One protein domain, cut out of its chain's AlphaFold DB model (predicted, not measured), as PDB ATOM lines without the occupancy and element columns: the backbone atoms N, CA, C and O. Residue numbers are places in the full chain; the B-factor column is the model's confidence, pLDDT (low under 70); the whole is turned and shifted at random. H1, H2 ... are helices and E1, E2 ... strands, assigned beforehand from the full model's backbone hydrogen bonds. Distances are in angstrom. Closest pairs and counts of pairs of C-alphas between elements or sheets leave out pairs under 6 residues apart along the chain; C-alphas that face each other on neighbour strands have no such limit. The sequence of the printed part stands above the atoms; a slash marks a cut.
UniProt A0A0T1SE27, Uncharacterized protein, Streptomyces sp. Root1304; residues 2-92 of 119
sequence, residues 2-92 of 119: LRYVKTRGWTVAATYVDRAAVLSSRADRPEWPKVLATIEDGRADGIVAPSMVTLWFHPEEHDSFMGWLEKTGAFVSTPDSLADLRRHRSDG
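What this domain is: This is residues 2 to 92 of the 119 residues of an uncharacterized protein of Streptomyces sp. Root1304 (UniProt A0A0T1SE27). A short pair of parallel strands, E1 and E2, makes the middle, and four helices that do not touch one another are spaced loosely round it, H2 across from H4 and H1 across from H3. A long unnamed stretch, residues 8 to 31, wraps round the outside between H1 and H2. The printed part has 91 residues, with four named helices and two named strands in the order H1, H2, E1, H3, E2, H4; under half of the residues, 44, are in named elements, and by class these are mostly helix. The whole is compact, with a radius of gyration of the C-alphas of 13.3 A and spans of 39 by 27 by 26 A.

How they stand to each other: H1, residues 2 to 7, comes closest to E1, residues 46 to 48, at the C-alphas of Val 5 and Val 48, 7.8 A apart. H2, residues 32 to 40, is apart from H1; its closest C-alphas to E1 are those of Ile 39 and Gly 46, at 6.8 A. H3, residues 59 to 72, is close to but not clearly touching H2: the closest C-alphas, those of Glu 40 and Thr 72, are 7.0 A apart, and the two helices run the same way at a shallow tilt of 23 degrees. E1 and E2, residues 75 to 77, are parallel neighbours at 9 degrees; N 47 and O 75 are within hydrogen-bond range at 2.9 A, as are N 77 and O 47 at 2.9 A. E1, H3 and E2 form a strand-helix-strand unit, two parallel neighbour strands with a helix between them along the chain, and its crossover is right-handed. H4, residues 82 to 90, comes closest to E2 at the C-alphas of Ser 77 and Asp 84, 6.5 A apart; it is apart from H1, H2, H3 and E1. In H1, H2, H3 and H4 every O i to N i+4 pair is within hydrogen-bond range.

Where its parts are: H1 begins at C-alpha 2, at (40.944, -60.814, 7.864), and is 8.6 A long from first to last C-alpha. H2 measures 12.7 A, E1 6.8 A, and H3, the longest helix, 20.0 A, from C-alpha 59 at (45.698, -32.716, 6.319) to C-alpha 72. E2 measures 6.8 A and H4 12.5 A, ending at C-alpha 90, at (54.712, -55.750, -8.635).

The domain as a whole: The two C-alphas farthest apart, those of Asp 28 and Gly 92, are 39.4 A apart. The printed part has no cut. The link from H1 to H2, 24 residues, is long. The mean pLDDT of the printed part is 85.7; residues 80 to 92 are under 70, and the mean of H4 is 53.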
ATOM      1  N   LEU A   2      40.215 -59.585   7.485       87.81
ATOM      2  CA  LEU A   2      40.944 -60.814   7.864       87.81
ATOM      3  C   LEU A   2      41.297 -61.714   6.671       87.81
ATOM      4  O   LEU A   2      42.411 -62.218   6.589       87.81
ATOM      5  N   ARG A   3      40.386 -61.850   5.696       89.25
ATOM      6  CA  ARG A   3      40.685 -62.544   4.434       89.25
ATOM      7  C   ARG A   3      41.852 -61.898   3.680       89.25
ATOM      8  O   ARG A   3      42.721 -62.625   3.231       89.25
ATOM      9  N   TYR A   4      41.879 -60.566   3.586       89.44
ATOM     10  CA  TYR A   4      42.942 -59.807   2.914       89.44
ATOM     11  C   TYR A   4      44.302 -60.003   3.600       89.44
ATOM     12  O   TYR A   4      45.291 -60.314   2.944       89.44
ATOM     13  N   VAL A   5      44.333 -59.912   4.933       91.50
ATOM     14  CA  VAL A   5      45.539 -60.173   5.736       91.50
ATOM     15  C   VAL A   5      46.034 -61.606   5.509       91.50
ATOM     16  O   VAL A   5      47.199 -61.816   5.183       91.50
ATOM     17  N   LYS A   6      45.126 -62.591   5.567       90.75
ATOM     18  CA  LYS A   6      45.452 -64.001   5.319       90.75
ATOM     19  C   LYS A   6      46.002 -64.236   3.910       90.75
ATOM     20  O   LYS A   6      46.969 -64.970   3.760       90.75
ATOM     21  N   THR A   7      45.417 -63.621   2.878       91.44
ATOM     22  CA  THR A   7      45.901 -63.766   1.492       91.44
ATOM     23  C   THR A   7      47.285 -63.162   1.274       91.44
ATOM     24  O   THR A   7      47.979 -63.580   0.361       91.44
ATOM     25  N   ARG A   8      47.701 -62.210   2.118       88.88
ATOM     26  CA  ARG A   8      49.049 -61.628   2.104       88.88
ATOM     27  C   ARG A   8      50.066 -62.436   2.919       88.88
ATOM     28  O   ARG A   8      51.222 -62.041   2.992       88.88
ATOM     29  N   GLY A   9      49.646 -63.533   3.559       93.75
ATOM     30  CA  GLY A   9      50.503 -64.309   4.461       93.75
ATOM     31  C   GLY A   9      50.854 -63.579   5.762       93.75
ATOM     32  O   GLY A   9      51.768 -63.991   6.467       93.75
ATOM     33  N   TRP A  10      50.149 -62.493   6.088       95.12
ATOM     34  CA  TRP A  10      50.395 -61.719   7.300       95.12
ATOM     35  C   TRP A  10      49.696 -62.340   8.513       95.12
ATOM     36  O   TRP A  10      48.628 -62.947   8.397       95.12
ATOM     37  N   THR A  11      50.279 -62.129   9.693       96.25
ATOM     38  CA  THR A  11      49.682 -62.506  10.982       96.25
ATOM     39  C   THR A  11      49.122 -61.266  11.673       96.25
ATOM     40  O   THR A  11      49.745 -60.209  11.670       96.25
ATOM     41  N   VAL A  12      47.931 -61.381  12.261       96.50
ATOM     42  CA  VAL A  12      47.311 -60.282  13.014       96.50
ATOM     43  C   VAL A  12      47.895 -60.249  14.424       96.50
ATOM     44  O   VAL A  12      47.643 -61.166  15.201       96.50
ATOM     45  N   ALA A  13      48.626 -59.186  14.760       96.44
ATOM     46  CA  ALA A  13      49.154 -58.977  16.111       96.44
ATOM     47  C   ALA A  13      48.075 -58.504  17.103       96.44
ATOM     48  O   ALA A  13      48.014 -58.972  18.237       96.44
ATOM     49  N   ALA A  14      47.204 -57.587  16.674       96.69
ATOM     50  CA  ALA A  14      46.099 -57.051  17.465       96.69
ATOM     51  C   ALA A  14      44.992 -56.501  16.550       96.69
ATOM     52  O   ALA A  14      45.209 -56.261  15.362       96.69
ATOM     53  N   THR A  15      43.787 -56.312  17.090       96.56
ATOM     54  CA  THR A  15      42.668 -55.667  16.386       96.56
ATOM     55  C   THR A  15      42.106 -54.551  17.251       96.56
ATOM     56  O   THR A  15      41.705 -54.791  18.385       96.56
ATOM     57  N   TYR A  16      42.055 -53.351  16.682       95.00
ATOM     58  CA  TYR A  16      41.597 -52.131  17.336       95.00
ATOM     59  C   TYR A  16      40.386 -51.580  16.587       95.00
ATOM     60  O   TYR A  16      40.378 -51.556  15.354       95.00
ATOM     61  N   VAL A  17      39.343 -51.186  17.321       92.88
ATOM     62  CA  VAL A  17      38.083 -50.711  16.737       92.88
ATOM     63  C   VAL A  17      37.614 -49.467  17.473       92.88
ATOM     64  O   VAL A  17      37.123 -49.555  18.596       92.88
ATOM     65  N   ASP A  18      37.681 -48.328  16.792       90.25
ATOM     66  CA  ASP A  18      37.067 -47.085  17.242       90.25
ATOM     67  C   ASP A  18      35.688 -46.907  16.603       90.25
ATOM     68  O   ASP A  18      35.530 -46.976  15.381       90.25
ATOM     69  N   ARG A  19      34.670 -46.642  17.427       88.25
ATOM     70  CA  ARG A  19      33.345 -46.218  16.954       88.25
ATOM     71  C   ARG A  19      33.291 -44.698  16.928       88.25
ATOM     72  O   ARG A  19      32.789 -44.079  17.860       88.25
ATOM     73  N   ALA A  20      33.834 -44.121  15.866       82.88
ATOM     74  CA  ALA A  20      33.931 -42.679  15.688       82.88
ATOM     75  C   ALA A  20      33.159 -42.207  14.447       82.88
ATOM     76  O   ALA A  20      32.871 -42.991  13.538       82.88
ATOM     77  N   ALA A  21      32.816 -40.917  14.406       81.00
ATOM     78  CA  ALA A  21      32.279 -40.313  13.194       81.00
ATOM     79  C   ALA A  21      33.350 -40.322  12.092       81.00
ATOM     80  O   ALA A  21      34.533 -40.147  12.364       81.00
ATOM     81  N   VAL A  22      32.933 -40.490  10.834       70.50
ATOM     82  CA  VAL A  22      33.857 -40.606   9.686       70.50
ATOM     83  C   VAL A  22      34.802 -39.402   9.572       70.50
ATOM     84  O   VAL A  22      35.941 -39.559   9.149       70.50
ATOM     85  N   LEU A  23      34.335 -38.219   9.977       78.50
ATOM     86  CA  LEU A  23      35.066 -36.952   9.892       78.50
ATOM     87  C   LEU A  23      35.633 -36.501  11.249       78.50
ATOM     88  O   LEU A  23      35.927 -35.323  11.421       78.50
ATOM     89  N   SER A  24      35.715 -37.395  12.240       79.38
ATOM     90  CA  SER A  24      36.319 -37.055  13.529       79.38
ATOM     91  C   SER A  24      37.839 -37.113  13.447       79.38
ATOM     92  O   SER A  24      38.407 -37.954  12.734       79.38
ATOM     93  N   SER A  25      38.490 -36.287  14.263       83.00
ATOM     94  CA  SER A  25      39.929 -36.385  14.463       83.00
ATOM     95  C   SER A  25      40.295 -37.760  15.024       83.00
ATOM     96  O   SER A  25      39.516 -38.419  15.725       83.00
ATOM     97  N   ARG A  26      41.511 -38.208  14.720       85.94
ATOM     98  CA  ARG A  26      42.134 -39.353  15.383       85.94
ATOM     99  C   ARG A  26      42.442 -39.103  16.846       85.94
ATOM    100  O   ARG A  26      42.529 -40.069  17.591       85.94
ATOM    101  N   ALA A  27      42.611 -37.848  17.256       81.62
ATOM    102  CA  ALA A  27      42.829 -37.518  18.659       81.62
ATOM    103  C   ALA A  27      41.661 -37.996  19.542       81.62
ATOM    104  O   ALA A  27      41.873 -38.373  20.690       81.62
ATOM    105  N   ASP A  28      40.454 -38.072  18.972       84.44
ATOM    106  CA  ASP A  28      39.239 -38.518  19.662       84.44
ATOM    107  C   ASP A  28      39.070 -40.047  19.679       84.44
ATOM    108  O   ASP A  28      38.073 -40.565  20.186       84.44
ATOM    109  N   ARG A  29      40.008 -40.795  19.086       89.62
ATOM    110  CA  ARG A  29      39.915 -42.246  18.911       89.62
ATOM    111  C   ARG A  29      40.676 -42.969  20.027       89.62
ATOM    112  O   ARG A  29      41.907 -42.993  19.992       89.62
ATOM    113  N   PRO A  30      39.987 -43.557  21.023       92.00
ATOM    114  CA  PRO A  30      40.634 -44.120  22.209       92.00
ATOM    115  C   PRO A  30      41.560 -45.307  21.919       92.00
ATOM    116  O   PRO A  30      42.490 -45.556  22.688       92.00
ATOM    117  N   GLU A  31      41.338 -46.048  20.832       95.12
ATOM    118  CA  GLU A  31      42.198 -47.172  20.466       95.12
ATOM    119  C   GLU A  31      43.413 -46.738  19.632       95.12
ATOM    120  O   GLU A  31      44.412 -47.460  19.595       95.12
ATOM    121  N   TRP A  32      43.392 -45.548  19.022       93.25
ATOM    122  CA  TRP A  32      44.473 -45.075  18.154       93.25
ATOM    123  C   TRP A  32      45.851 -45.028  18.843       93.25
ATOM    124  O   TRP A  32      46.801 -45.571  18.277       93.25
ATOM    125  N   PRO A  33      46.003 -44.510  20.080       94.00
ATOM    126  CA  PRO A  33      47.287 -44.565  20.782       94.00
ATOM    127  C   PRO A  33      47.814 -45.992  20.994       94.00
ATOM    128  O   PRO A  33      49.022 -46.213  20.973       94.00
ATOM    129  N   LYS A  34      46.927 -46.985  21.156       96.62
ATOM    130  CA  LYS A  34      47.318 -48.393  21.335       96.62
ATOM    131  C   LYS A  34      47.821 -49.013  20.034       96.62
ATOM    132  O   LYS A  34      48.724 -49.849  20.066       96.62
ATOM    133  N   VAL A  35      47.269 -48.592  18.893       95.19
ATOM    134  CA  VAL A  35      47.777 -48.968  17.565       95.19
ATOM    135  C   VAL A  35      49.229 -48.515  17.424       95.19
ATOM    136  O   VAL A  35      50.083 -49.335  17.096       95.19
ATOM    137  N   LEU A  36      49.509 -47.241  17.727       94.69
ATOM    138  CA  LEU A  36      50.860 -46.681  17.641       94.69
ATOM    139  C   LEU A  36      51.824 -47.417  18.578       94.69
ATOM    140  O   LEU A  36      52.855 -47.906  18.124       94.69
ATOM    141  N   ALA A  37      51.432 -47.602  19.843       96.94
ATOM    142  CA  ALA A  37      52.240 -48.316  20.830       96.94
ATOM    143  C   ALA A  37      52.553 -49.763  20.411       96.94
ATOM    144  O   ALA A  37      53.656 -50.241  20.627       96.94
ATOM    145  N   THR A  38      51.618 -50.465  19.757       97.81
ATOM    146  CA  THR A  38      51.853 -51.843  19.276       97.81
ATOM    147  C   THR A  38      53.012 -51.912  18.281       97.81
ATOM    148  O   THR A  38      53.763 -52.887  18.274       97.81
ATOM    149  N   ILE A  39      53.153 -50.892  17.438       97.25
ATOM    150  CA  ILE A  39      54.207 -50.816  16.426       97.25
ATOM    151  C   ILE A  39      55.508 -50.313  17.045       97.25
ATOM    152  O   ILE A  39      56.562 -50.888  16.796       97.25
ATOM    153  N   GLU A  40      55.438 -49.292  17.898       96.62
ATOM    154  CA  GLU A  40      56.608 -48.762  18.609       96.62
ATOM    155  C   GLU A  40      57.244 -49.804  19.546       96.62
ATOM    156  O   GLU A  40      58.466 -49.864  19.651       96.62
ATOM    157  N   ASP A  41      56.436 -50.689  20.139       97.44
ATOM    158  CA  ASP A  41      56.888 -51.846  20.924       97.44
ATOM    159  C   ASP A  41      57.451 -52.994  20.056       97.44
ATOM    160  O   ASP A  41      57.862 -54.028  20.587       97.44
ATOM    161  N   GLY A  42      57.415 -52.874  18.724       96.38
ATOM    162  CA  GLY A  42      57.871 -53.907  17.788       96.38
ATOM    163  C   GLY A  42      56.979 -55.151  17.736       96.38
ATOM    164  O   GLY A  42      57.423 -56.214  17.304       96.38
ATOM    165  N   ARG A  43      55.720 -55.063  18.189       97.31
ATOM    166  CA  ARG A  43      54.768 -56.191  18.151       97.31
ATOM    167  C   ARG A  43      54.063 -56.332  16.804       97.31
ATOM    168  O   ARG A  43      53.421 -57.354  16.565       97.31
ATOM    169  N   ALA A  44      54.135 -55.311  15.956       97.50
ATOM    170  CA  ALA A  44      53.598 -55.316  14.604       97.50
ATOM    171  C   ALA A  44      54.467 -54.461  13.675       97.50
ATOM    172  O   ALA A  44      54.944 -53.405  14.078       97.50
ATOM    173  N   ASP A  45      54.587 -54.882  12.416       96.12
ATOM    174  CA  ASP A  45      55.369 -54.171  11.395       96.12
ATOM    175  C   ASP A  45      54.547 -53.123  10.619       96.12
ATOM    176  O   ASP A  45      55.082 -52.358   9.813       96.12
ATOM    177  N   GLY A  46      53.223 -53.091  10.804       95.38
ATOM    178  CA  GLY A  46      52.357 -52.200  10.040       95.38
ATOM    179  C   GLY A  46      50.879 -52.245  10.408       95.38
ATOM    180  O   GLY A  46      50.429 -53.041  11.232       95.38
ATOM    181  N   ILE A  47      50.110 -51.364   9.766       95.25
ATOM    182  CA  ILE A  47      48.674 -51.169   9.994       95.25
ATOM    183  C   ILE A  47      47.898 -51.608   8.755       95.25
ATOM    184  O   ILE A  47      48.175 -51.165   7.639       95.25
ATOM    185  N   VAL A  48      46.865 -52.425   8.959       94.62
ATOM    186  CA  VAL A  48      45.865 -52.714   7.927       94.62
ATOM    187  C   VAL A  48      44.550 -52.052   8.314       94.62
ATOM    188  O   VAL A  48      43.975 -52.385   9.348       94.62
ATOM    189  N   ALA A  49      44.061 -51.136   7.483       91.88
ATOM    190  CA  ALA A  49      42.807 -50.419   7.713       91.88
ATOM    191  C   ALA A  49      41.855 -50.569   6.516       91.88
ATOM    192  O   ALA A  49      42.310 -50.805   5.406       91.88
ATOM    193  N   PRO A  50      40.529 -50.445   6.689       88.56
ATOM    194  CA  PRO A  50      39.594 -50.601   5.575       88.56
ATOM    195  C   PRO A  50      39.713 -49.506   4.502       88.56
ATOM    196  O   PRO A  50      39.382 -49.764   3.353       88.56
ATOM    197  N   SER A  51      40.158 -48.296   4.856       86.56
ATOM    198  CA  SER A  51      40.333 -47.179   3.919       86.56
ATOM    199  C   SER A  51      41.293 -46.127   4.477       86.56
ATOM    200  O   SER A  51      41.497 -46.054   5.689       86.56
ATOM    201  N   MET A  52      41.828 -45.258   3.612       85.56
ATOM    202  CA  MET A  52      42.699 -44.149   4.034       85.56
ATOM    203  C   MET A  52      41.991 -43.149   4.960       85.56
ATOM    204  O   MET A  52      42.603 -42.664   5.902       85.56
ATOM    205  N   VAL A  53      40.686 -42.915   4.778       83.19
ATOM    206  CA  VAL A  53      39.884 -42.044   5.671       83.19
ATOM    207  C   VAL A  53      39.815 -42.605   7.100       83.19
ATOM    208  O   VAL A  53      39.671 -41.876   8.079       83.19
ATOM    209  N   THR A  54      39.979 -43.923   7.250       84.69
ATOM    210  CA  THR A  54      40.091 -44.552   8.573       84.69
ATOM    211  C   THR A  54      41.435 -44.239   9.237       84.69
ATOM    212  O   THR A  54      41.561 -44.399  10.442       84.69
ATOM    213  N   LEU A  55      42.439 -43.773   8.501       87.31
ATOM    214  CA  LEU A  55      43.780 -43.511   9.021       87.31
ATOM    215  C   LEU A  55      44.079 -42.031   9.235       87.31
ATOM    216  O   LEU A  55      44.990 -41.727   9.995       87.31
ATOM    217  N   TRP A  56      43.371 -41.126   8.570       85.94
ATOM    218  CA  TRP A  56      43.397 -39.684   8.811       85.94
ATOM    219  C   TRP A  56      42.232 -39.039   8.060       85.94
ATOM    220  O   TRP A  56      41.799 -39.543   7.021       85.94
ATOM    221  N   PHE A  57      41.745 -37.912   8.569       82.62
ATOM    222  CA  PHE A  57      40.776 -37.087   7.847       82.62
ATOM    223  C   PHE A  57      41.325 -35.683   7.579       82.62
ATOM    224  O   PHE A  57      41.156 -35.157   6.480       82.62
ATOM    225  N   HIS A  58      42.035 -35.106   8.551       83.38
ATOM    226  CA  HIS A  58      42.611 -33.772   8.422       83.38
ATOM    227  C   HIS A  58      44.002 -33.802   7.753       83.38
ATOM    228  O   HIS A  58      44.770 -34.740   7.985       83.38
ATOM    229  N   PRO A  59      44.369 -32.796   6.936       83.62
ATOM    230  CA  PRO A  59      45.698 -32.716   6.319       83.62
ATOM    231  C   PRO A  59      46.849 -32.715   7.336       83.62
ATOM    232  O   PRO A  59      47.866 -33.369   7.133       83.62
ATOM    233  N   GLU A  60      46.678 -32.058   8.479       85.38
ATOM    234  CA  GLU A  60      47.700 -31.986   9.527       85.38
ATOM    235  C   GLU A  60      47.949 -33.363  10.169       85.38
ATOM    236  O   GLU A  60      49.065 -33.705  10.572       85.38
ATOM    237  N   GLU A  61      46.902 -34.191  10.231       87.19
ATOM    238  CA  GLU A  61      46.999 -35.577  10.680       87.19
ATOM    239  C   GLU A  61      47.743 -36.443   9.669       87.19
ATOM    240  O   GLU A  61      48.497 -37.328  10.079       87.19
ATOM    241  N   HIS A  62      47.541 -36.199   8.373       89.69
ATOM    242  CA  HIS A  62      48.253 -36.903   7.314       89.69
ATOM    243  C   HIS A  62      49.761 -36.701   7.447       89.69
ATOM    244  O   HIS A  62      50.494 -37.684   7.546       89.69
ATOM    245  N   ASP A  63      50.225 -35.455   7.522       90.62
ATOM    246  CA  ASP A  63      51.661 -35.158   7.536       90.62
ATOM    247  C   ASP A  63      52.330 -35.700   8.801       90.62
ATOM    248  O   ASP A  63      53.370 -36.361   8.737       90.62
ATOM    249  N   SER A  64      51.670 -35.529   9.950       91.19
ATOM    250  CA  SER A  64      52.120 -36.111  11.217       91.19
ATOM    251  C   SER A  64      52.191 -37.642  11.151       91.19
ATOM    252  O   SER A  64      53.096 -38.253  11.716       91.19
ATOM    253  N   PHE A  65      51.244 -38.280  10.456       92.31
ATOM    254  CA  PHE A  65      51.218 -39.731  10.296       92.31
ATOM    255  C   PHE A  65      52.308 -40.233   9.355       92.31
ATOM    256  O   PHE A  65      52.966 -41.215   9.677       92.31
ATOM    257  N   MET A  66      52.531 -39.558   8.228       92.75
ATOM    258  CA  MET A  66      53.582 -39.932   7.284       92.75
ATOM    259  C   MET A  66      54.967 -39.789   7.918       92.75
ATOM    260  O   MET A  66      55.756 -40.726   7.846       92.75
ATOM    261  N   GLY A  67      55.221 -38.698   8.649       94.25
ATOM    262  CA  GLY A  67      56.465 -38.547   9.412       94.25
ATOM    263  C   GLY A  67      56.647 -39.638  10.475       94.25
ATOM    264  O   GLY A  67      57.759 -40.115  10.703       94.25
ATOM    265  N   TRP A  68      55.558 -40.093  11.103       94.88
ATOM    266  CA  TRP A  68      55.602 -41.223  12.034       94.88
ATOM    267  C   TRP A  68      55.904 -42.559  11.333       94.88
ATOM    268  O   TRP A  68      56.708 -43.339  11.850       94.88
ATOM    269  N   LEU A  69      55.336 -42.818  10.149       95.12
ATOM    270  CA  LEU A  69      55.649 -44.013   9.350       95.12
ATOM    271  C   LEU A  69      57.116 -44.033   8.914       95.12
ATOM    272  O   LEU A  69      57.773 -45.061   9.038       95.12
ATOM    273  N   GLU A  70      57.653 -42.897   8.468       95.44
ATOM    274  CA  GLU A  70      59.070 -42.775   8.111       95.44
ATOM    275  C   GLU A  70      59.983 -43.043   9.312       95.44
ATOM    276  O   GLU A  70      60.964 -43.776   9.195       95.44
ATOM    277  N   LYS A  71      59.640 -42.496  10.484       96.06
ATOM    278  CA  LYS A  71      60.414 -42.683  11.718       96.06
ATOM    279  C   LYS A  71      60.410 -44.134  12.205       96.06
ATOM    280  O   LYS A  71      61.424 -44.603  12.716       96.06
ATOM    281  N   THR A  72      59.271 -44.815  12.117       95.81
ATOM    282  CA  THR A  72      59.100 -46.183  12.635       95.81
ATOM    283  C   THR A  72      59.452 -47.260  11.614       95.81
ATOM    284  O   THR A  72      59.689 -48.402  11.994       95.81
ATOM    285  N   GLY A  73      59.483 -46.920  10.324       95.00
ATOM    286  CA  GLY A  73      59.590 -47.891   9.236       95.00
ATOM    287  C   GLY A  73      58.320 -48.725   9.038       95.00
ATOM    288  O   GLY A  73      58.336 -49.685   8.265       95.00
ATOM    289  N   ALA A  74      57.224 -48.382   9.722       95.56
ATOM    290  CA  ALA A  74      55.981 -49.129   9.655       95.56
ATOM    291  C   ALA A  74      55.332 -49.001   8.274       95.56
ATOM    292  O   ALA A  74      55.332 -47.931   7.660       95.56
ATOM    293  N   PHE A  75      54.716 -50.078   7.789       93.38
ATOM    294  CA  PHE A  75      53.914 -50.008   6.570       93.38
ATOM    295  C   PHE A  75      52.431 -49.792   6.877       93.38
ATOM    296  O   PHE A  75      51.918 -50.120   7.945       93.38
ATOM    297  N   VAL A  76      51.710 -49.279   5.887       92.94
ATOM    298  CA  VAL A  76      50.254 -49.166   5.915       92.94
ATOM    299  C   VAL A  76      49.699 -49.829   4.672       92.94
ATOM    300  O   VAL A  76      50.223 -49.635   3.576       92.94
ATOM    301  N   SER A  77      48.625 -50.591   4.841       91.88
ATOM    302  CA  SER A  77      47.866 -51.160   3.738       91.88
ATOM    303  C   SER A  77      46.374 -50.948   3.965       91.88
ATOM    304  O   SER A  77      45.845 -51.141   5.060       91.88
ATOM    305  N   THR A  78      45.676 -50.561   2.909       89.94
ATOM    306  CA  THR A  78      44.225 -50.491   2.871       89.94
ATOM    307  C   THR A  78      43.709 -51.263   1.658       89.94
ATOM    308  O   THR A  78      44.050 -50.883   0.527       89.94
ATOM    309  N   PRO A  79      42.882 -52.311   1.858       82.81
ATOM    310  CA  PRO A  79      42.249 -53.024   0.758       82.81
ATOM    311  C   PRO A  79      41.615 -52.033  -0.219       82.81
ATOM    312  O   PRO A  79      41.063 -51.017   0.194       82.81
ATOM    313  N   ASP A  80      41.744 -52.315  -1.512       69.19
ATOM    314  CA  ASP A  80      41.166 -51.519  -2.600       69.19
ATOM    315  C   ASP A  80      41.785 -50.123  -2.819       69.19
ATOM    316  O   ASP A  80      41.369 -49.399  -3.726       69.19
ATOM    317  N   SER A  81      42.846 -49.753  -2.087       66.19
ATOM    318  CA  SER A  81      43.657 -48.599  -2.484       66.19
ATOM    319  C   SER A  81      44.456 -48.886  -3.756       66.19
ATOM    320  O   SER A  81      45.064 -49.947  -3.930       66.19
ATOM    321  N   LEU A  82      44.516 -47.896  -4.652       57.41
ATOM    322  CA  LEU A  82      45.342 -47.955  -5.864       57.41
ATOM    323  C   LEU A  82      46.827 -48.217  -5.553       57.41
ATOM    324  O   LEU A  82      47.519 -48.828  -6.366       57.41
ATOM    325  N   ALA A  83      47.311 -47.781  -4.386       59.00
ATOM    326  CA  ALA A  83      48.675 -48.031  -3.925       59.00
ATOM    327  C   ALA A  83      48.931 -49.527  -3.657       59.00
ATOM    328  O   ALA A  83      49.931 -50.075  -4.126       59.00
ATOM    329  N   ASP A  84      47.993 -50.214  -3.002       57.34
ATOM    330  CA  ASP A  84      48.118 -51.644  -2.704       57.34
ATOM    331  C   ASP A  84      47.905 -52.541  -3.921       57.34
ATOM    332  O   ASP A  84      48.558 -53.584  -4.039       57.34
ATOM    333  N   LEU A  85      47.037 -52.126  -4.852       49.56
ATOM    334  CA  LEU A  85      46.844 -52.800  -6.138       49.56
ATOM    335  C   LEU A  85      48.120 -52.770  -6.995       49.56
ATOM    336  O   LEU A  85      48.421 -53.744  -7.686       49.56
ATOM    337  N   ARG A  86      48.889 -51.673  -6.942       51.31
ATOM    338  CA  ARG A  86      50.176 -51.559  -7.647       51.31
ATOM    339  C   ARG A  86      51.252 -52.429  -7.005       51.31
ATOM    340  O   ARG A  86      51.880 -53.182  -7.740       51.31
ATOM    341  N   ARG A  87      51.402 -52.412  -5.671       56.28
ATOM    342  CA  ARG A  87      52.329 -53.326  -4.972       56.28
ATOM    343  C   ARG A  87      52.007 -54.792  -5.266       56.28
ATOM    344  O   ARG A  87      52.893 -55.534  -5.651       56.28
ATOM    345  N   HIS A  88      50.729 -55.185  -5.238       51.69
ATOM    346  CA  HIS A  88      50.326 -56.557  -5.583       51.69
ATOM    347  C   HIS A  88      50.666 -56.956  -7.030       51.69
ATOM    348  O   HIS A  88      51.039 -58.100  -7.277       51.69
ATOM    349  N   ARG A  89      50.535 -56.049  -8.011       45.22
ATOM    350  CA  ARG A  89      50.994 -56.339  -9.383       45.22
ATOM    351  C   ARG A  89      52.511 -56.474  -9.471       45.22
ATOM    352  O   ARG A  89      52.985 -57.266 -10.276       45.22
ATOM    353  N   SER A  90      53.250 -55.699  -8.683       49.62
ATOM    354  CA  SER A  90      54.712 -55.750  -8.635       49.62
ATOM    355  C   SER A  90      55.242 -56.997  -7.914       49.62
ATOM    356  O   SER A  90      56.259 -57.531  -8.338       49.62
ATOM    357  N   ASP A  91      54.523 -57.503  -6.908       51.38
ATOM    358  CA  ASP A  91      54.904 -58.665  -6.086       51.38
ATOM    359  C   ASP A  91      54.585 -60.033  -6.734       51.38
ATOM    360  O   ASP A  91      54.692 -61.072  -6.088       51.38
ATOM    361  N   GLY A  92      54.215 -60.069  -8.021       49.56
ATOM    362  CA  GLY A  92      54.223 -61.312  -8.799       49.56
ATOM    363  C   GLY A  92      53.133 -62.325  -8.435       49.56
ATOM    364  O   GLY A  92      53.411 -63.479  -8.132       49.56
TER     365      GLY A  92